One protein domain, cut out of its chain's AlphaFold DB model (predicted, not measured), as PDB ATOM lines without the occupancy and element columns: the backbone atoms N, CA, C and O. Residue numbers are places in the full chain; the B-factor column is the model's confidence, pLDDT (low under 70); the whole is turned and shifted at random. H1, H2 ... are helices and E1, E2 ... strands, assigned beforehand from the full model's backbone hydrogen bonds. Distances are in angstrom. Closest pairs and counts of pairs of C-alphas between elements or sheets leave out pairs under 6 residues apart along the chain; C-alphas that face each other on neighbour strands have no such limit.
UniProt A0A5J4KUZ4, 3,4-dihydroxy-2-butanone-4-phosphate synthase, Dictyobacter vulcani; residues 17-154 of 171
ATOM      1  N   GLU A  17      71.885 -26.279   2.352       93.62
ATOM      2  CA  GLU A  17      71.505 -25.794   3.687       93.62
ATOM      3  C   GLU A  17      72.570 -26.130   4.736       93.62
ATOM      4  O   GLU A  17      72.877 -25.305   5.601       93.62
ATOM      5  N   ALA A  18      73.181 -27.312   4.639       89.38
ATOM      6  CA  ALA A  18      74.303 -27.696   5.487       89.38
ATOM      7  C   ALA A  18      75.498 -26.753   5.277       89.38
ATOM      8  O   ALA A  18      76.048 -26.243   6.253       89.38
ATOM      9  N   ILE A  19      75.842 -26.424   4.026       86.88
ATOM     10  CA  ILE A  19      76.906 -25.458   3.708       86.88
ATOM     11  C   ILE A  19      76.607 -24.089   4.331       86.88
ATOM     12  O   ILE A  19      77.471 -23.517   4.997       86.88
ATOM     13  N   GLN A  20      75.382 -23.576   4.185       92.38
ATOM     14  CA  GLN A  20      74.985 -22.306   4.807       92.38
ATOM     15  C   GLN A  20      75.067 -22.364   6.339       92.38
ATOM     16  O   GLN A  20      75.482 -21.403   6.987       92.38
ATOM     17  N   THR A  21      74.717 -23.506   6.929       89.69
ATOM     18  CA  THR A  21      74.789 -23.736   8.377       89.69
ATOM     19  C   THR A  21      76.237 -23.722   8.877       89.69
ATOM     20  O   THR A  21      76.530 -23.058   9.876       89.69
ATOM     21  N   VAL A  22      77.160 -24.356   8.142       85.25
ATOM     22  CA  VAL A  22      78.613 -24.300   8.392       85.25
ATOM     23  C   VAL A  22      79.134 -22.868   8.266       85.25
ATOM     24  O   VAL A  22      79.827 -22.388   9.161       85.25
ATOM     25  N   GLN A  23      78.774 -22.151   7.198       85.25
ATOM     26  CA  GLN A  23      79.200 -20.762   6.982       85.25
ATOM     27  C   GLN A  23      78.708 -19.819   8.090       85.25
ATOM     28  O   GLN A  23      79.416 -18.888   8.469       85.25
ATOM     29  N   ALA A  24      77.533 -20.095   8.660       92.25
ATOM     30  CA  ALA A  24      76.989 -19.372   9.806       92.25
ATOM     31  C   ALA A  24      77.632 -19.760  11.155       92.25
ATOM     32  O   ALA A  24      77.221 -19.251  12.200       92.25
ATOM     33  N   GLY A  25      78.610 -20.672  11.172       87.00
ATOM     34  CA  GLY A  25      79.315 -21.084  12.385       87.00
ATOM     35  C   GLY A  25      78.488 -21.935  13.348       87.00
ATOM     36  O   GLY A  25      78.816 -21.993  14.542       87.00
ATOM     37  N   LYS A  26      77.412 -22.554  12.851       90.56
ATOM     38  CA  LYS A  26      76.533 -23.439  13.619       90.56
ATOM     39  C   LYS A  26      77.091 -24.865  13.648       90.56
ATOM     40  O   LYS A  26      77.833 -25.274  12.759       90.56
ATOM     41  N   LEU A  27      76.729 -25.598  14.697       89.19
ATOM     42  CA  LEU A  27      77.041 -27.018  14.840       89.19
ATOM     43  C   LEU A  27      76.150 -27.846  13.908       89.19
ATOM     44  O   LEU A  27      74.975 -27.521  13.729       89.19
ATOM     45  N   LEU A  28      76.706 -28.920  13.358       90.00
ATOM     46  CA  LEU A  28      75.987 -29.918  12.570       90.00
ATOM     47  C   LEU A  28      76.183 -31.298  13.174       90.00
ATOM     48  O   LEU A  28      77.279 -31.619  13.620       90.00
ATOM     49  N   LEU A  29      75.141 -32.118  13.139       88.94
ATOM     50  CA  LEU A  29      75.257 -33.545  13.394       88.94
ATOM     51  C   LEU A  29      75.366 -34.255  12.042       88.94
ATOM     52  O   LEU A  29      74.509 -34.051  11.181       88.94
ATOM     53  N   ILE A  30      76.425 -35.035  11.844       87.81
ATOM     54  CA  ILE A  30      76.668 -35.784  10.607       87.81
ATOM     55  C   ILE A  30      76.644 -37.267  10.949       87.81
ATOM     56  O   ILE A  30      77.499 -37.716  11.706       87.81
ATOM     57  N   CYS A  31      75.682 -37.999  10.396       84.69
ATOM     58  CA  CYS A  31      75.591 -39.447  10.556       84.69
ATOM     59  C   CYS A  31      76.257 -40.157   9.377       84.69
ATOM     60  O   CYS A  31      76.103 -39.710   8.237       84.69
ATOM     61  N   ASP A  32      76.977 -41.243   9.643       81.50
ATOM     62  CA  ASP A  32      77.531 -42.103   8.599       81.50
ATOM     63  C   ASP A  32      76.617 -43.301   8.279       81.50
ATOM     64  O   ASP A  32      75.505 -43.418   8.796       81.50
ATOM     65  N   ASP A  33      77.051 -44.137   7.336       80.06
ATOM     66  CA  ASP A  33      76.280 -45.284   6.857       80.06
ATOM     67  C   ASP A  33      76.179 -46.398   7.918       80.06
ATOM     68  O   ASP A  33      77.145 -46.690   8.625       80.06
ATOM     69  N   GLU A  34      75.028 -47.075   7.981       78.25
ATOM     70  CA  GLU A  34      74.774 -48.165   8.938       78.25
ATOM     71  C   GLU A  34      75.750 -49.349   8.786       78.25
ATOM     72  O   GLU A  34      75.999 -50.078   9.747       78.25
ATOM     73  N   GLY A  35      76.299 -49.566   7.586       78.44
ATOM     74  CA  GLY A  35      77.268 -50.620   7.287       78.44
ATOM     75  C   GLY A  35      78.725 -50.238   7.557       78.44
ATOM     76  O   GLY A  35      79.612 -51.070   7.346       78.44
ATOM     77  N   ARG A  36      78.979 -48.998   7.989       78.00
ATOM     78  CA  ARG A  36      80.309 -48.493   8.320       78.00
ATOM     79  C   ARG A  36      80.469 -48.429   9.834       78.00
ATOM     80  O   ARG A  36      80.862 -49.433  10.424       78.00
ATOM     81  N   GLU A  37      80.148 -47.305  10.463       69.69
ATOM     82  CA  GLU A  37      80.220 -47.190  11.925       69.69
ATOM     83  C   GLU A  37      78.869 -47.011  12.580       69.69
ATOM     84  O   GLU A  37      78.729 -47.367  13.749       69.69
ATOM     85  N   ASN A  38      77.860 -46.602  11.811       80.00
ATOM     86  CA  ASN A  38      76.510 -46.391  12.300       80.00
ATOM     87  C   ASN A  38      76.489 -45.388  13.463       80.00
ATOM     88  O   ASN A  38      75.967 -45.650  14.551       80.00
ATOM     89  N   GLU A  39      77.108 -44.236  13.233       75.31
ATOM     90  CA  GLU A  39      77.340 -43.235  14.259       75.31
ATOM     91  C   GLU A  39      77.108 -41.802  13.773       75.31
ATOM     92  O   GLU A  39      76.969 -41.535  12.581       75.31
ATOM     93  N   ALA A  40      77.096 -40.860  14.723       81.94
ATOM     94  CA  ALA A  40      76.931 -39.441  14.466       81.94
ATOM     95  C   ALA A  40      78.063 -38.596  15.080       81.94
ATOM     96  O   ALA A  40      78.322 -38.653  16.282       81.94
ATOM     97  N   ASP A  41      78.697 -37.753  14.264       83.81
ATOM     98  CA  ASP A  41      79.706 -36.777  14.687       83.81
ATOM     99  C   ASP A  41      79.081 -35.386  14.864       83.81
ATOM    100  O   ASP A  41      78.435 -34.850  13.955       83.81
ATOM    101  N   LEU A  42      79.345 -34.744  16.007       88.25
ATOM    102  CA  LEU A  42      78.996 -33.342  16.223       88.25
ATOM    103  C   LEU A  42      80.127 -32.442  15.703       88.25
ATOM    104  O   LEU A  42      81.226 -32.376  16.258       88.25
ATOM    105  N   CYS A  43      79.846 -31.747  14.609       88.75
ATOM    106  CA  CYS A  43      80.824 -31.045  13.792       88.75
ATOM    107  C   CYS A  43      80.706 -29.527  13.944       88.75
ATOM    108  O   CYS A  43      79.612 -28.961  13.886       88.75
ATOM    109  N   LEU A  44      81.852 -28.862  14.081       88.50
ATOM    110  CA  LEU A  44      81.976 -27.407  14.155       88.50
ATOM    111  C   LEU A  44      82.952 -26.921  13.073       88.50
ATOM    112  O   LEU A  44      84.010 -27.526  12.906       88.50
ATOM    113  N   PRO A  45      82.697 -25.811  12.363       88.44
ATOM    114  CA  PRO A  45      83.728 -25.227  11.516       88.44
ATOM    115  C   PRO A  45      84.813 -24.609  12.412       88.44
ATOM    116  O   PRO A  45      84.524 -23.763  13.262       88.44
ATOM    117  N   ALA A  46      86.059 -25.050  12.236       87.44
ATOM    118  CA  ALA A  46      87.161 -24.843  13.180       87.44
ATOM    119  C   ALA A  46      87.434 -23.367  13.509       87.44
ATOM    120  O   ALA A  46      87.699 -23.022  14.659       87.44
ATOM    121  N   GLN A  47      87.286 -22.482  12.519       85.88
ATOM    122  CA  GLN A  47      87.453 -21.033  12.686       85.88
ATOM    123  C   GLN A  47      86.474 -20.416  13.702       85.88
ATOM    124  O   GLN A  47      86.739 -19.355  14.259       85.88
ATOM    125  N   PHE A  48      85.346 -21.084  13.969       91.12
ATOM    126  CA  PHE A  48      84.347 -20.658  14.947       91.12
ATOM    127  C   PHE A  48      84.472 -21.381  16.292       91.12
ATOM    128  O   PHE A  48      83.535 -21.314  17.095       91.12
ATOM    129  N   ALA A  49      85.587 -22.074  16.547       92.06
ATOM    130  CA  ALA A  49      85.865 -22.685  17.837       92.06
ATOM    131  C   ALA A  49      85.908 -21.615  18.937       92.06
ATOM    132  O   ALA A  49      86.676 -20.649  18.880       92.06
ATOM    133  N   SER A  50      85.065 -21.796  19.950       95.62
ATOM    134  CA  SER A  50      85.019 -20.974  21.158       95.62
ATOM    135  C   SER A  50      85.013 -21.881  22.389       95.62
ATOM    136  O   SER A  50      84.593 -23.036  22.268       95.62
ATOM    137  N   PRO A  51      85.454 -21.398  23.565       96.19
ATOM    138  CA  PRO A  51      85.423 -22.193  24.789       96.19
ATOM    139  C   PRO A  51      84.033 -22.772  25.071       96.19
ATOM    140  O   PRO A  51      83.922 -23.933  25.442       96.19
ATOM    141  N   GLU A  52      82.967 -22.011  24.816       96.50
ATOM    142  CA  GLU A  52      81.579 -22.428  25.041       96.50
ATOM    143  C   GLU A  52      81.184 -23.581  24.116       96.50
ATOM    144  O   GLU A  52      80.613 -24.572  24.565       96.50
ATOM    145  N   LYS A  53      81.528 -23.481  22.827       93.62
ATOM    146  CA  LYS A  53      81.238 -24.534  21.848       93.62
ATOM    147  C   LYS A  53      82.068 -25.781  22.110       93.62
ATOM    148  O   LYS A  53      81.534 -26.878  22.039       93.62
ATOM    149  N   ILE A  54      83.348 -25.635  22.450       92.94
ATOM    150  CA  ILE A  54      84.191 -26.778  22.820       92.94
ATOM    151  C   ILE A  54      83.680 -27.433  24.100       92.94
ATOM    152  O   ILE A  54      83.610 -28.656  24.162       92.94
ATOM    153  N   ASN A  55      83.261 -26.652  25.093       93.25
ATOM    154  CA  ASN A  55      82.659 -27.194  26.304       93.25
ATOM    155  C   ASN A  55      81.375 -27.974  25.982       93.25
ATOM    156  O   ASN A  55      81.205 -29.090  26.458       93.25
ATOM    157  N   PHE A  56      80.517 -27.436  25.110       92.06
ATOM    158  CA  PHE A  56      79.334 -28.147  24.623       92.06
ATOM    159  C   PHE A  56      79.695 -29.484  23.958       92.06
ATOM    160  O   PHE A  56      79.123 -30.510  24.305       92.06
ATOM    161  N   LEU A  57      80.697 -29.500  23.072       87.75
ATOM    162  CA  LEU A  57      81.194 -30.733  22.448       87.75
ATOM    163  C   LEU A  57      81.683 -31.753  23.495       87.75
ATOM    164  O   LEU A  57      81.372 -32.937  23.390       87.75
ATOM    165  N   LEU A  58      82.420 -31.300  24.514       85.44
ATOM    166  CA  LEU A  58      82.935 -32.163  25.584       85.44
ATOM    167  C   LEU A  58      81.822 -32.794  26.429       85.44
ATOM    168  O   LEU A  58      81.981 -33.934  26.861       85.44
ATOM    169  N   HIS A  59      80.728 -32.068  26.670       85.06
ATOM    170  CA  HIS A  59      79.615 -32.538  27.497       85.06
ATOM    171  C   HIS A  59      78.589 -33.375  26.731       85.06
ATOM    172  O   HIS A  59      78.105 -34.360  27.276       85.06
ATOM    173  N   GLU A  60      78.261 -32.995  25.496       84.50
ATOM    174  CA  GLU A  60      77.134 -33.586  24.763       84.50
ATOM    175  C   GLU A  60      77.571 -34.660  23.769       84.50
ATOM    176  O   GLU A  60      76.920 -35.693  23.665       84.50
ATOM    177  N   ALA A  61      78.678 -34.446  23.046       78.94
ATOM    178  CA  ALA A  61      79.175 -35.465  22.124       78.94
ATOM    179  C   ALA A  61      79.910 -36.568  22.887       78.94
ATOM    180  O   ALA A  61      79.741 -37.729  22.567       78.94
ATOM    181  N   CYS A  62      80.659 -36.225  23.941       69.00
ATOM    182  CA  CYS A  62      81.450 -37.177  24.726       69.00
ATOM    183  C   CYS A  62      82.448 -37.978  23.868       69.00
ATOM    184  O   CYS A  62      82.145 -39.048  23.357       69.00
ATOM    185  N   GLY A  63      83.699 -37.529  23.775       73.69
ATOM    186  CA  GLY A  63      84.722 -38.314  23.084       73.69
ATOM    187  C   GLY A  63      85.978 -37.535  22.747       73.69
ATOM    188  O   GLY A  63      86.334 -36.560  23.418       73.69
ATOM    189  N   LEU A  64      86.684 -37.997  21.714       79.56
ATOM    190  CA  LEU A  64      87.898 -37.345  21.241       79.56
ATOM    191  C   LEU A  64      87.527 -36.145  20.367       79.56
ATOM    192  O   LEU A  64      86.760 -36.273  19.415       79.56
ATOM    193  N   ILE A  65      88.104 -34.981  20.666       83.19
ATOM    194  CA  ILE A  65      88.034 -33.846  19.745       83.19
ATOM    195  C   ILE A  65      89.144 -34.009  18.710       83.19
ATOM    196  O   ILE A  65      90.318 -34.099  19.064       83.19
ATOM    197  N   CYS A  66      88.757 -34.047  17.443       86.81
ATOM    198  CA  CYS A  66      89.634 -34.159  16.290       86.81
ATOM    199  C   CYS A  66      89.555 -32.873  15.462       86.81
ATOM    200  O   CYS A  66      88.506 -32.239  15.361       86.81
ATOM    201  N   VAL A  67      90.653 -32.499  14.813       86.50
ATOM    202  CA  VAL A  67      90.646 -31.426  13.808       86.50
ATOM    203  C   VAL A  67      90.914 -32.062  12.454       86.50
ATOM    204  O   VAL A  67      91.959 -32.684  12.259       86.50
ATOM    205  N   ALA A  68      89.947 -31.940  11.547       84.75
ATOM    206  CA  ALA A  68      90.087 -32.361  10.164       84.75
ATOM    207  C   ALA A  68      90.688 -31.213   9.355       84.75
ATOM    208  O   ALA A  68      90.165 -30.096   9.349       84.75
ATOM    209  N   MET A  69      91.806 -31.505   8.696       80.06
ATOM    210  CA  MET A  69      92.631 -30.514   8.011       80.06
ATOM    211  C   MET A  69      93.005 -31.002   6.615       80.06
ATOM    212  O   MET A  69      93.201 -32.200   6.394       80.06
ATOM    213  N   ALA A  70      93.137 -30.052   5.692       81.19
ATOM    214  CA  ALA A  70      93.690 -30.300   4.370       81.19
ATOM    215  C   ALA A  70      95.148 -30.782   4.462       81.19
ATOM    216  O   ALA A  70      95.880 -30.420   5.387       81.19
ATOM    217  N   GLY A  71      95.570 -31.593   3.488       79.06
ATOM    218  CA  GLY A  71      96.928 -32.141   3.449       79.06
ATOM    219  C   GLY A  71      97.992 -31.046   3.410       79.06
ATOM    220  O   GLY A  71      98.944 -31.103   4.179       79.06
ATOM    221  N   GLU A  72      97.772 -29.994   2.616       79.94
ATOM    222  CA  GLU A  72      98.726 -28.889   2.491       79.94
ATOM    223  C   GLU A  72      98.918 -28.142   3.818       79.94
ATOM    224  O   GLU A  72     100.028 -27.715   4.137       79.94
ATOM    225  N   LEU A  73      97.857 -28.016   4.629       81.69
ATOM    226  CA  LEU A  73      97.953 -27.405   5.958       81.69
ATOM    227  C   LEU A  73      98.763 -28.286   6.913       81.69
ATOM    228  O   LEU A  73      99.639 -27.775   7.611       81.69
ATOM    229  N   LEU A  74      98.526 -29.601   6.911       84.19
ATOM    230  CA  LEU A  74      99.308 -30.546   7.714       84.19
ATOM    231  C   LEU A  74     100.794 -30.508   7.340       84.19
ATOM    232  O   LEU A  74     101.647 -30.465   8.229       84.19
ATOM    233  N   ASP A  75     101.099 -30.451   6.043       84.88
ATOM    234  CA  ASP A  75     102.466 -30.355   5.532       84.88
ATOM    235  C   ASP A  75     103.121 -29.026   5.933       84.88
ATOM    236  O   ASP A  75     104.250 -29.015   6.433       84.88
ATOM    237  N   SER A  76     102.398 -27.907   5.797       87.19
ATOM    238  CA  SER A  76     102.888 -26.576   6.181       87.19
ATOM    239  C   SER A  76     103.229 -26.487   7.673       87.19
ATOM    240  O   SER A  76     104.248 -25.904   8.051       87.19
ATOM    241  N   LEU A  77     102.433 -27.150   8.516       89.06
ATOM    242  CA  LEU A  77     102.639 -27.235   9.957       89.06
ATOM    243  C   LEU A  77     103.585 -28.378  10.348       89.06
ATOM    244  O   LEU A  77     103.940 -28.501  11.521       89.06
ATOM    245  N   ARG A  78     104.059 -29.191   9.396       93.00
ATOM    246  CA  ARG A  78     104.918 -30.366   9.624       93.00
ATOM    247  C   ARG A  78     104.309 -31.342  10.632       93.00
ATOM    248  O   ARG A  78     104.963 -31.703  11.613       93.00
ATOM    249  N   LEU A  79     103.051 -31.718  10.428       86.38
ATOM    250  CA  LEU A  79     102.310 -32.658  11.273       86.38
ATOM    251  C   LEU A  79     102.263 -34.037  10.600       86.38
ATOM    252  O   LEU A  79     101.320 -34.319   9.863       86.38
ATOM    253  N   PRO A  80     103.276 -34.902  10.814       84.50
ATOM    254  CA  PRO A  80     103.304 -36.213  10.182       84.50
ATOM    255  C   PRO A  80     102.188 -37.107  10.725       84.50
ATOM    256  O   PRO A  80     101.815 -37.024  11.903       84.50
ATOM    257  N   LEU A  81     101.706 -38.004   9.864       83.00
ATOM    258  CA  LEU A  81     100.828 -39.098  10.263       83.00
ATOM    259  C   LEU A  81     101.548 -40.019  11.258       83.00
ATOM    260  O   LEU A  81     102.750 -40.270  11.140       83.00
ATOM    261  N   ILE A  82     100.810 -40.535  12.237       79.38
ATOM    262  CA  ILE A  82     101.279 -41.595  13.122       79.38
ATOM    263  C   ILE A  82     101.338 -42.877  12.295       79.38
ATOM    264  O   ILE A  82     100.341 -43.306  11.717       79.38
ATOM    265  N   ALA A  83     102.518 -43.492  12.238       68.00
ATOM    266  CA  ALA A  83     102.651 -44.832  11.693       68.00
ATOM    267  C   ALA A  83     101.965 -45.821  12.644       68.00
ATOM    268  O   ALA A  83     102.265 -45.851  13.838       68.00
ATOM    269  N   HIS A  84     101.044 -46.621  12.116       62.75
ATOM    270  CA  HIS A  84     100.425 -47.704  12.864       62.75
ATOM    271  C   HIS A  84     101.237 -48.986  12.661       62.75
ATOM    272  O   HIS A  84     101.539 -49.369  11.530       62.75
ATOM    273  N   GLU A  85     101.593 -49.663  13.753       59.88
ATOM    274  CA  GLU A  85     102.026 -51.057  13.677       59.88
ATOM    275  C   GLU A  85     100.781 -51.916  13.393       59.88
ATOM    276  O   GLU A  85     100.049 -52.292  14.306       59.88
ATOM    277  N   GLY A  86     100.501 -52.151  12.107       63.81
ATOM    278  CA  GLY A  86      99.325 -52.884  11.619       63.81
ATOM    279  C   GLY A  86      98.302 -52.012  10.877       63.81
ATOM    280  O   GLY A  86      98.447 -50.795  10.779       63.81
ATOM    281  N   GLU A  87      97.262 -52.652  10.339       56.81
ATOM    282  CA  GLU A  87      96.138 -51.984   9.666       56.81
ATOM    283  C   GLU A  87      95.192 -51.379  10.722       56.81
ATOM    284  O   GLU A  87      94.681 -52.115  11.576       56.81
ATOM    285  N   PRO A  88      94.932 -50.059  10.711       62.81
ATOM    286  CA  PRO A  88      93.940 -49.469  11.599       62.81
ATOM    287  C   PRO A  88      92.555 -50.037  11.273       62.81
ATOM    288  O   PRO A  88      92.191 -50.131  10.105       62.81
ATOM    289  N   LEU A  89      91.749 -50.324  12.301       59.38
ATOM    290  CA  LEU A  89      90.390 -50.883  12.166       59.38
ATOM    291  C   LEU A  89      89.504 -50.157  11.138       59.38
ATOM    292  O   LEU A  89      88.653 -50.793  10.530       59.38
ATOM    293  N   GLN A  90      89.693 -48.846  10.972       63.44
ATOM    294  CA  GLN A  90      88.910 -47.984  10.075       63.44
ATOM    295  C   GLN A  90      89.794 -47.085   9.187       63.44
ATOM    296  O   GLN A  90      89.309 -46.150   8.556       63.44
ATOM    297  N   GLY A  91      91.109 -47.335   9.141       66.12
ATOM    298  CA  GLY A  91      92.050 -46.580   8.301       66.12
ATOM    299  C   GLY A  91      92.197 -45.080   8.616       66.12
ATOM    300  O   GLY A  91      92.752 -44.348   7.798       66.12
ATOM    301  N   THR A  92      91.704 -44.589   9.761       70.00
ATOM    302  CA  THR A  92      91.750 -43.158  10.100       70.00
ATOM    303  C   THR A  92      93.192 -42.663  10.214       70.00
ATOM    304  O   THR A  92      93.981 -43.151  11.023       70.00
ATOM    305  N   ALA A  93      93.538 -41.657   9.416       76.38
ATOM    306  CA  ALA A  93      94.901 -41.173   9.269       76.38
ATOM    307  C   ALA A  93      95.212 -40.095  10.314       76.38
ATOM    308  O   ALA A  93      95.217 -38.904  10.007       76.38
ATOM    309  N   PHE A  94      95.453 -40.510  11.558       80.44
ATOM    310  CA  PHE A  94      95.832 -39.604  12.644       80.44
ATOM    311  C   PHE A  94      97.265 -39.076  12.496       80.44
ATOM    312  O   PHE A  94      98.156 -39.795  12.063       80.44
ATOM    313  N   THR A  95      97.509 -37.837  12.911       83.69
ATOM    314  CA  THR A  95      98.824 -37.223  13.111       83.69
ATOM    315  C   THR A  95      99.227 -37.269  14.577       83.69
ATOM    316  O   THR A  95      98.425 -37.582  15.464       83.69
ATOM    317  N   VAL A  96     100.480 -36.889  14.839       83.81
ATOM    318  CA  VAL A  96     100.947 -36.599  16.198       83.81
ATOM    319  C   VAL A  96     100.055 -35.571  16.882       83.81
ATOM    320  O   VAL A  96      99.464 -34.704  16.229       83.81
ATOM    321  N   SER A  97      99.977 -35.684  18.204       86.12
ATOM    322  CA  SER A  97      99.177 -34.786  19.008       86.12
ATOM    323  C   SER A  97      99.843 -33.446  19.268       86.12
ATOM    324  O   SER A  97     101.072 -33.363  19.363       86.12
ATOM    325  N   VAL A  98      99.025 -32.394  19.353       89.06
ATOM    326  CA  VAL A  98      99.495 -31.005  19.405       89.06
ATOM    327  C   VAL A  98      98.720 -30.150  20.393       89.06
ATOM    328  O   VAL A  98      97.517 -30.327  20.574       89.06
ATOM    329  N   ASP A  99      99.431 -29.161  20.927       92.06
ATOM    330  CA  ASP A  99      98.876 -28.014  21.635       92.06
ATOM    331  C   ASP A  99      99.447 -26.711  21.101       92.06
ATOM    332  O   ASP A  99     100.590 -26.670  20.646       92.06
ATOM    333  N   ALA A 100      98.671 -25.629  21.162       94.00
ATOM    334  CA  ALA A 100      99.230 -24.304  20.949       94.00
ATOM    335  C   ALA A 100     100.258 -24.016  22.048       94.00
ATOM    336  O   ALA A 100      99.991 -24.196  23.234       94.00
ATOM    337  N   ARG A 101     101.446 -23.565  21.644       93.88
ATOM    338  CA  ARG A 101     102.566 -23.254  22.542       93.88
ATOM    339  C   ARG A 101     102.307 -22.008  23.387       93.88
ATOM    340  O   ARG A 101     102.879 -21.850  24.465       93.88
ATOM    341  N   HIS A 102     101.503 -21.095  22.863       94.06
ATOM    342  CA  HIS A 102     101.187 -19.812  23.471       94.06
ATOM    343  C   HIS A 102      99.687 -19.734  23.741       94.06
ATOM    344  O   HIS A 102      98.911 -20.426  23.097       94.06
ATOM    345  N   GLY A 103      99.277 -18.911  24.710       92.12
ATOM    346  CA  GLY A 103      97.856 -18.697  25.010       92.12
ATOM    347  C   GLY A 103      97.127 -19.893  25.641       92.12
ATOM    348  O   GLY A 103      95.915 -19.821  25.829       92.12
ATOM    349  N   THR A 104      97.851 -20.957  25.991       93.75
ATOM    350  CA  THR A 104      97.358 -22.156  26.684       93.75
ATOM    351  C   THR A 104      98.083 -22.343  28.020       93.75
ATOM    352  O   THR A 104      99.052 -21.646  28.332       93.75
ATOM    353  N   SER A 105      97.580 -23.268  28.834       91.06
ATOM    354  CA  SER A 105      98.148 -23.641  30.125       91.06
ATOM    355  C   SER A 105      98.550 -25.116  30.139       91.06
ATOM    356  O   SER A 105      99.718 -25.442  29.968       91.06
ATOM    357  N   THR A 106      97.584 -26.010  30.326       88.88
ATOM    358  CA  THR A 106      97.767 -27.465  30.342       88.88
ATOM    359  C   THR A 106      97.311 -28.124  29.044       88.88
ATOM    360  O   THR A 106      97.428 -29.337  28.922       88.88
ATOM    361  N   GLY A 107      96.708 -27.360  28.124       87.75
ATOM    362  CA  GLY A 107      96.174 -27.853  26.850       87.75
ATOM    363  C   GLY A 107      94.766 -28.455  26.957       87.75
ATOM    364  O   GLY A 107      93.971 -28.394  26.018       87.75
ATOM    365  N   ILE A 108      94.384 -28.972  28.131       88.94
ATOM    366  CA  ILE A 108      93.191 -29.822  28.250       88.94
ATOM    367  C   ILE A 108      91.871 -29.057  28.408       88.94
ATOM    368  O   ILE A 108      90.806 -29.628  28.147       88.94
ATOM    369  N   SER A 109      91.921 -27.798  28.855       92.69
ATOM    370  CA  SER A 109      90.730 -26.990  29.142       92.69
ATOM    371  C   SER A 109      89.931 -26.692  27.865       92.69
ATOM    372  O   SER A 109      90.491 -26.663  26.772       92.69
ATOM    373  N   ALA A 110      88.626 -26.418  27.971       93.50
ATOM    374  CA  ALA A 110      87.830 -26.027  26.800       93.50
ATOM    375  C   ALA A 110      88.383 -24.759  26.115       93.50
ATOM    376  O   ALA A 110      88.328 -24.637  24.891       93.50
ATOM    377  N   SER A 111      88.953 -23.838  26.900       96.00
ATOM    378  CA  SER A 111      89.593 -22.623  26.391       96.00
ATOM    379  C   SER A 111      90.903 -22.925  25.667       96.00
ATOM    380  O   SER A 111      91.105 -22.443  24.554       96.00
ATOM    381  N   ASP A 112      91.759 -23.752  26.266       94.88
ATOM    382  CA  ASP A 112      93.045 -24.157  25.693       94.88
ATOM    383  C   ASP A 112      92.804 -24.907  24.382       94.88
ATOM    384  O   ASP A 112      93.360 -24.554  23.347       94.88
ATOM    385  N   ARG A 113      91.854 -25.847  24.390       92.81
ATOM    386  CA  ARG A 113      91.427 -26.589  23.206       92.81
ATOM    387  C   ARG A 113      90.893 -25.689  22.099       92.81
ATOM    388  O   ARG A 113      91.282 -25.844  20.945       92.81
ATOM    389  N   ALA A 114      90.033 -24.724  22.429       94.19
ATOM    390  CA  ALA A 114      89.549 -23.749  21.454       94.19
ATOM    391  C   ALA A 114      90.695 -22.896  20.878       94.19
ATOM    392  O   ALA A 114      90.687 -22.576  19.689       94.19
ATOM    393  N   HIS A 115      91.685 -22.535  21.699       95.69
ATOM    394  CA  HIS A 115      92.859 -21.789  21.253       95.69
ATOM    395  C   HIS A 115      93.761 -22.625  20.333       95.69
ATOM    396  O   HIS A 115      94.111 -22.154  19.249       95.69
ATOM    397  N   THR A 116      94.047 -23.880  20.691       94.50
ATOM    398  CA  THR A 116      94.790 -24.828  19.847       94.50
ATOM    399  C   THR A 116      94.098 -25.037  18.499       94.50
ATOM    400  O   THR A 116      94.748 -24.927  17.463       94.50
ATOM    401  N   ILE A 117      92.776 -25.257  18.476       92.94
ATOM    402  CA  ILE A 117      92.020 -25.434  17.222       92.94
ATOM    403  C   ILE A 117      92.142 -24.202  16.325       92.94
ATOM    404  O   ILE A 117      92.402 -24.349  15.135       92.94
ATOM    405  N   ARG A 118      91.981 -22.993  16.875       92.44
ATOM    406  CA  ARG A 118      92.125 -21.757  16.089       92.44
ATOM    407  C   ARG A 118      93.546 -21.564  15.569       92.44
ATOM    408  O   ARG A 118      93.691 -21.163  14.427       92.44
ATOM    409  N   THR A 119      94.557 -21.911  16.365       94.19
ATOM    410  CA  THR A 119      95.970 -21.883  15.946       94.19
ATOM    411  C   THR A 119      96.217 -22.853  14.788       94.19
ATOM    412  O   THR A 119      96.912 -22.527  13.839       94.19
ATOM    413  N   LEU A 120      95.599 -24.036  14.799       89.62
ATOM    414  CA  LEU A 120      95.743 -25.002  13.704       89.62
ATOM    415  C   LEU A 120      95.167 -24.519  12.369       89.62
ATOM    416  O   LEU A 120      95.650 -24.939  11.321       89.62
ATOM    417  N   VAL A 121      94.130 -23.679  12.391       85.88
ATOM    418  CA  VAL A 121      93.462 -23.198  11.169       85.88
ATOM    419  C   VAL A 121      93.785 -21.750  10.815       85.88
ATOM    420  O   VAL A 121      93.224 -21.217   9.858       85.88
ATOM    421  N   ASP A 122      94.682 -21.109  11.562       88.75
ATOM    422  CA  ASP A 122      95.175 -19.777  11.239       88.75
ATOM    423  C   ASP A 122      96.199 -19.882  10.090       88.75
ATOM    424  O   ASP A 122      97.217 -20.566  10.230       88.75
ATOM    425  N   PRO A 123      95.977 -19.207   8.945       86.75
ATOM    426  CA  PRO A 123      96.890 -19.266   7.802       86.75
ATOM    427  C   PRO A 123      98.270 -18.653   8.084       86.75
ATOM    428  O   PRO A 123      99.186 -18.799   7.274       86.75
ATOM    429  N   THR A 124      98.426 -17.930   9.194       92.06
ATOM    430  CA  THR A 124      99.696 -17.331   9.617       92.06
ATOM    431  C   THR A 124     100.498 -18.219  10.565       92.06
ATOM    432  O   THR A 124     101.676 -17.929  10.800       92.06
ATOM    433  N   SER A 125      99.897 -19.299  11.076       92.44
ATOM    434  CA  SER A 125     100.551 -20.197  12.021       92.44
ATOM    435  C   SER A 125     101.690 -20.986  11.397       92.44
ATOM    436  O   SER A 125     101.694 -21.348  10.219       92.44
ATOM    437  N   ARG A 126     102.691 -21.252  12.231       95.31
ATOM    438  CA  ARG A 126     103.921 -21.944  11.868       95.31
ATOM    439  C   ARG A 126     104.099 -23.198  12.720       95.31
ATOM    440  O   ARG A 126     103.528 -23.294  13.807       95.31
ATOM    441  N   PRO A 127     104.922 -24.167  12.279       94.56
ATOM    442  CA  PRO A 127     105.200 -25.366  13.062       94.56
ATOM    443  C   PRO A 127     105.630 -25.082  14.510       94.56
ATOM    444  O   PRO A 127     105.291 -25.851  15.408       94.56
ATOM    445  N   GLU A 128     106.364 -23.989  14.736       95.62
ATOM    446  CA  GLU A 128     106.908 -23.593  16.037       95.62
ATOM    447  C   GLU A 128     105.835 -23.119  17.025       95.62
ATOM    448  O   GLU A 128     106.046 -23.226  18.235       95.62
ATOM    449  N   ASP A 129     104.675 -22.680  16.533       94.88
ATOM    450  CA  ASP A 129     103.539 -22.258  17.362       94.88
ATOM    451  C   ASP A 129     102.845 -23.448  18.045       94.88
ATOM    452  O   ASP A 129     101.973 -23.262  18.893       94.88
ATOM    453  N   LEU A 130     103.253 -24.680  17.711       93.19
ATOM    454  CA  LEU A 130     102.695 -25.921  18.236       93.19
ATOM    455  C   LEU A 130     103.725 -26.681  19.093       93.19
ATOM    456  O   LEU A 130     104.892 -26.853  18.722       93.19
ATOM    457  N   ALA A 131     103.289 -27.171  20.250       89.88
ATOM    458  CA  ALA A 131     104.010 -28.113  21.100       89.88
ATOM    459  C   ALA A 131     103.691 -29.567  20.698       89.88
ATOM    460  O   ALA A 131     102.568 -29.866  20.290       89.88
ATOM    461  N   ARG A 132     104.698 -30.459  20.757       82.19
ATOM    462  CA  ARG A 132     104.640 -31.876  20.328       82.19
ATOM    463  C   ARG A 132     105.597 -32.754  21.161       82.19
ATOM    464  O   ARG A 132     106.734 -32.320  21.355       82.19
ATOM    465  N   PRO A 133     105.234 -34.004  21.519       62.84
ATOM    466  CA  PRO A 133     103.863 -34.490  21.659       62.84
ATOM    467  C   PRO A 133     103.231 -33.847  22.898       62.84
ATOM    468  O   PRO A 133     103.856 -33.819  23.956       62.84
ATOM    469  N   ASP A 134     102.007 -33.347  22.774       57.38
ATOM    470  CA  ASP A 134     101.234 -32.862  23.927       57.38
ATOM    471  C   ASP A 134      99.832 -33.497  23.954       57.38
ATOM    472  O   ASP A 134      99.421 -34.136  22.982       57.38
ATOM    473  N   MET A 135      99.135 -33.441  25.087       53.84
ATOM    474  CA  MET A 135      98.021 -34.337  25.426       53.84
ATOM    475  C   MET A 135      96.681 -34.038  24.736       53.84
ATOM    476  O   MET A 135      95.760 -34.852  24.849       53.84
ATOM    477  N   SER A 136      96.526 -32.915  24.032       50.34
ATOM    478  CA  SER A 136      95.171 -32.369  23.844       50.34
ATOM    479  C   SER A 136      94.436 -32.757  22.562       50.34
ATOM    480  O   SER A 136      93.204 -32.759  22.572       50.34
ATOM    481  N   PHE A 137      95.122 -33.137  21.478       51.19
ATOM    482  CA  PHE A 137      94.461 -33.450  20.199       51.19
ATOM    483  C   PHE A 137      95.178 -34.517  19.412       51.19
ATOM    484  O   PHE A 137      96.380 -34.431  19.312       51.19
ATOM    485  N   ARG A 138      94.479 -35.423  18.727       47.56
ATOM    486  CA  ARG A 138      95.029 -36.049  17.514       47.56
ATOM    487  C   ARG A 138      94.379 -35.369  16.317       47.56
ATOM    488  O   ARG A 138      93.157 -35.412  16.180       47.56
ATOM    489  N   CYS A 139      95.168 -34.709  15.473       41.22
ATOM    490  CA  CYS A 139      94.684 -34.308  14.154       41.22
ATOM    491  C   CYS A 139      94.526 -35.589  13.339       41.22
ATOM    492  O   CYS A 139      95.220 -36.568  13.586       41.22
ATOM    493  N   GLY A 140      93.600 -35.634  12.398       39.62
ATOM    494  CA  GLY A 140      93.494 -36.792  11.528       39.62
ATOM    495  C   GLY A 140      92.838 -36.425  10.218       39.62
ATOM    496  O   GLY A 140      91.937 -35.590  10.182       39.62
ATOM    497  N   ARG A 141      93.291 -37.050   9.134       36.28
ATOM    498  CA  ARG A 141      92.505 -37.170   7.909       36.28
ATOM    499  C   ARG A 141      91.488 -38.279   8.150       36.28
ATOM    500  O   ARG A 141      91.838 -39.338   8.669       36.28
ATOM    501  N   VAL A 142      90.232 -38.020   7.810       38.16
ATOM    502  CA  VAL A 142      89.130 -38.822   8.340       38.16
ATOM    503  C   VAL A 142      88.359 -39.559   7.260       38.16
ATOM    504  O   VAL A 142      88.010 -38.956   6.248       38.16
ATOM    505  N   PRO A 143      88.111 -40.853   7.499       27.03
ATOM    506  CA  PRO A 143      86.751 -41.396   7.625       27.03
ATOM    507  C   PRO A 143      86.480 -41.791   9.101       27.03
ATOM    508  O   PRO A 143      87.439 -42.167   9.776       27.03
ATOM    509  N   GLY A 144      85.230 -41.593   9.587       30.81
ATOM    510  CA  GLY A 144      84.731 -41.552  11.000       30.81
ATOM    511  C   GLY A 144      84.982 -42.783  11.892       30.81
ATOM    512  O   GLY A 144      85.853 -43.559  11.513       30.81
ATOM    513  N   VAL A 145      84.307 -43.077  13.030       31.05
ATOM    514  CA  VAL A 145      83.333 -42.482  13.976       31.05
ATOM    515  C   VAL A 145      83.373 -43.315  15.306       31.05
ATOM    516  O   VAL A 145      83.258 -44.539  15.310       31.05
ATOM    517  N   ARG A 146      83.591 -42.608  16.431       23.45
ATOM    518  CA  ARG A 146      83.162 -42.850  17.836       23.45
ATOM    519  C   ARG A 146      82.976 -41.470  18.428       23.45
ATOM    520  O   ARG A 146      84.016 -40.862  18.658       23.45
ATOM    521  N   TRP A 147      81.743 -40.964  18.588       25.95
ATOM    522  CA  TRP A 147      81.416 -39.568  18.977       25.95
ATOM    523  C   TRP A 147      82.634 -38.626  18.978       25.95
ATOM    524  O   TRP A 147      83.291 -38.423  20.009       25.95
ATOM    525  N   SER A 148      83.000 -38.095  17.811       35.88
ATOM    526  CA  SER A 148      84.166 -37.230  17.695       35.88
ATOM    527  C   SER A 148      83.723 -35.788  17.500       35.88
ATOM    528  O   SER A 148      82.893 -35.462  16.654       35.88
ATOM    529  N   ALA A 149      84.266 -34.888  18.308       36.28
ATOM    530  CA  ALA A 149      84.067 -33.470  18.083       36.28
ATOM    531  C   ALA A 149      85.014 -33.065  16.963       36.28
ATOM    532  O   ALA A 149      86.221 -32.980  17.180       36.28
ATOM    533  N   ARG A 150      84.496 -32.873  15.751       46.09
ATOM    534  CA  ARG A 150      85.347 -32.571  14.603       46.09
ATOM    535  C   ARG A 150      85.305 -31.100  14.249       46.09
ATOM    536  O   ARG A 150      84.269 -30.569  13.854       46.09
ATOM    537  N   ALA A 151      86.455 -30.452  14.372       31.91
ATOM    538  CA  ALA A 151      86.681 -29.122  13.841       31.91
ATOM    539  C   ALA A 151      87.165 -29.252  12.387       31.91
ATOM    540  O   ALA A 151      88.263 -29.753  12.161       31.91
ATOM    541  N   TYR A 152      86.363 -28.850  11.400       33.88
ATOM    542  CA  TYR A 152      86.792 -28.843   9.992       33.88
ATOM    543  C   TYR A 152      87.404 -27.486   9.632       33.88
ATOM    544  O   TYR A 152      86.758 -26.449   9.811       33.88
ATOM    545  N   GLY A 153      88.639 -27.489   9.128       25.91
ATOM    546  CA  GLY A 153      89.276 -26.333   8.503       25.91
ATOM    547  C   GLY A 153      89.229 -26.438   6.977       25.91
ATOM    548  O   GLY A 153      89.842 -27.341   6.424       25.91
ATOM    549  N   GLY A 154      88.513 -25.507   6.333       26.05
ATOM    550  CA  GLY A 154      88.639 -25.142   4.915       26.05
ATOM    551  C   GLY A 154      88.326 -26.215   3.866       26.05
ATOM    552  O   GLY A 154      89.186 -27.011   3.512       26.05
TER     553      GLY A 154
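AT A GLANCE: This is residues 17 to 154 of the 171 residues of the protein "3,4-dihydroxy-2-butanone-4-phosphate synthase" of Dictyobacter vulcani (UniProt A0A5J4KUZ4). A strongly twisted sheet of six strands runs through the middle, with helices H2 and H4 over one face, meeting near their first residues as a corner, and the short helix H1 over the other face beside the E1 and E2 end. Long loops, residues 77 to 92, 98 to 109 and 122 to 137, run between the later elements. The printed part has 138 residues with four named helices and six named strands, in the order H1 E1 E2 H2 E3 H3 E4 H4 E5 E6; the sheet is mixed, in the order E1 E2 E6 E3 E5 E4. The class is mixed, helices and strands, with under half of the residues in named elements. It is compact, with a radius of gyration of the C-alphas of 14.4 A and spans of 41 by 39 by 26 A.

IN THESE COORDINATES: H1 is residues 17 to 23, with C-alpha 17 at (71.505, -25.794, 3.687). E1 is residues 28 to 31, and E2, residues 40 to 45, is 16.0 A long. H2, residues 51 to 61, is 14.9 A long. E3 is residues 65 to 68, H3 residues 71 to 76 and E4 residues 93 to 97. H4, residues 110 to 121, is 16.9 A long and begins at C-alpha 110, (87.830, -26.027, 26.800). E5 is residues 138 to 141; E6, residues 149 to 152, ends at C-alpha 152, (86.792, -28.843, 9.992).

HOW THE PARTS SIT: E1 and E2 form an antiparallel hairpin, with N 30 and O 41 2.9 A apart. E2 and E6 are parallel, N 44 to O 150 being 3.0 A, and so are E6 and E3, N 66 to O 149 being 2.8 A. E3 and E5 are parallel, with N 140 and O 67 3.4 A apart; E5 and E4 are antiparallel, N 95 to O 139 being 2.7 A. E2, H2 and E3 form a split strand-helix-strand unit, two strands running the same way with E6 between them, and its crossover is right-handed. H2 and H4 on one face make two layers, helices over strands, at heights over the sheet of 9.4 A and 9.6 A. They touch through residues 110 to 114 of H4 alone, about perpendicular at 77 degrees, the closest C-alphas being those of Pro 51 and Ser 111, 4.5 A. H1 is on the opposite face from H2, and H3 only grazes the sheet with residues 71 to 74. In H1, H2, H3 and H4 every O i to N i+4 pair is within hydrogen-bond range.

THE WHOLE: The two C-alphas farthest apart, those of Gly 35 and His 102, are 42.2 A apart. The printed part has no cut. The links H3 to E4, E4 to H4 and H4 to E5 are long. The mean pLDDT of the printed part is 78.0; residues 37, 62, 83 to 91 and 133 to 154, which include E5 and E6, are under 70.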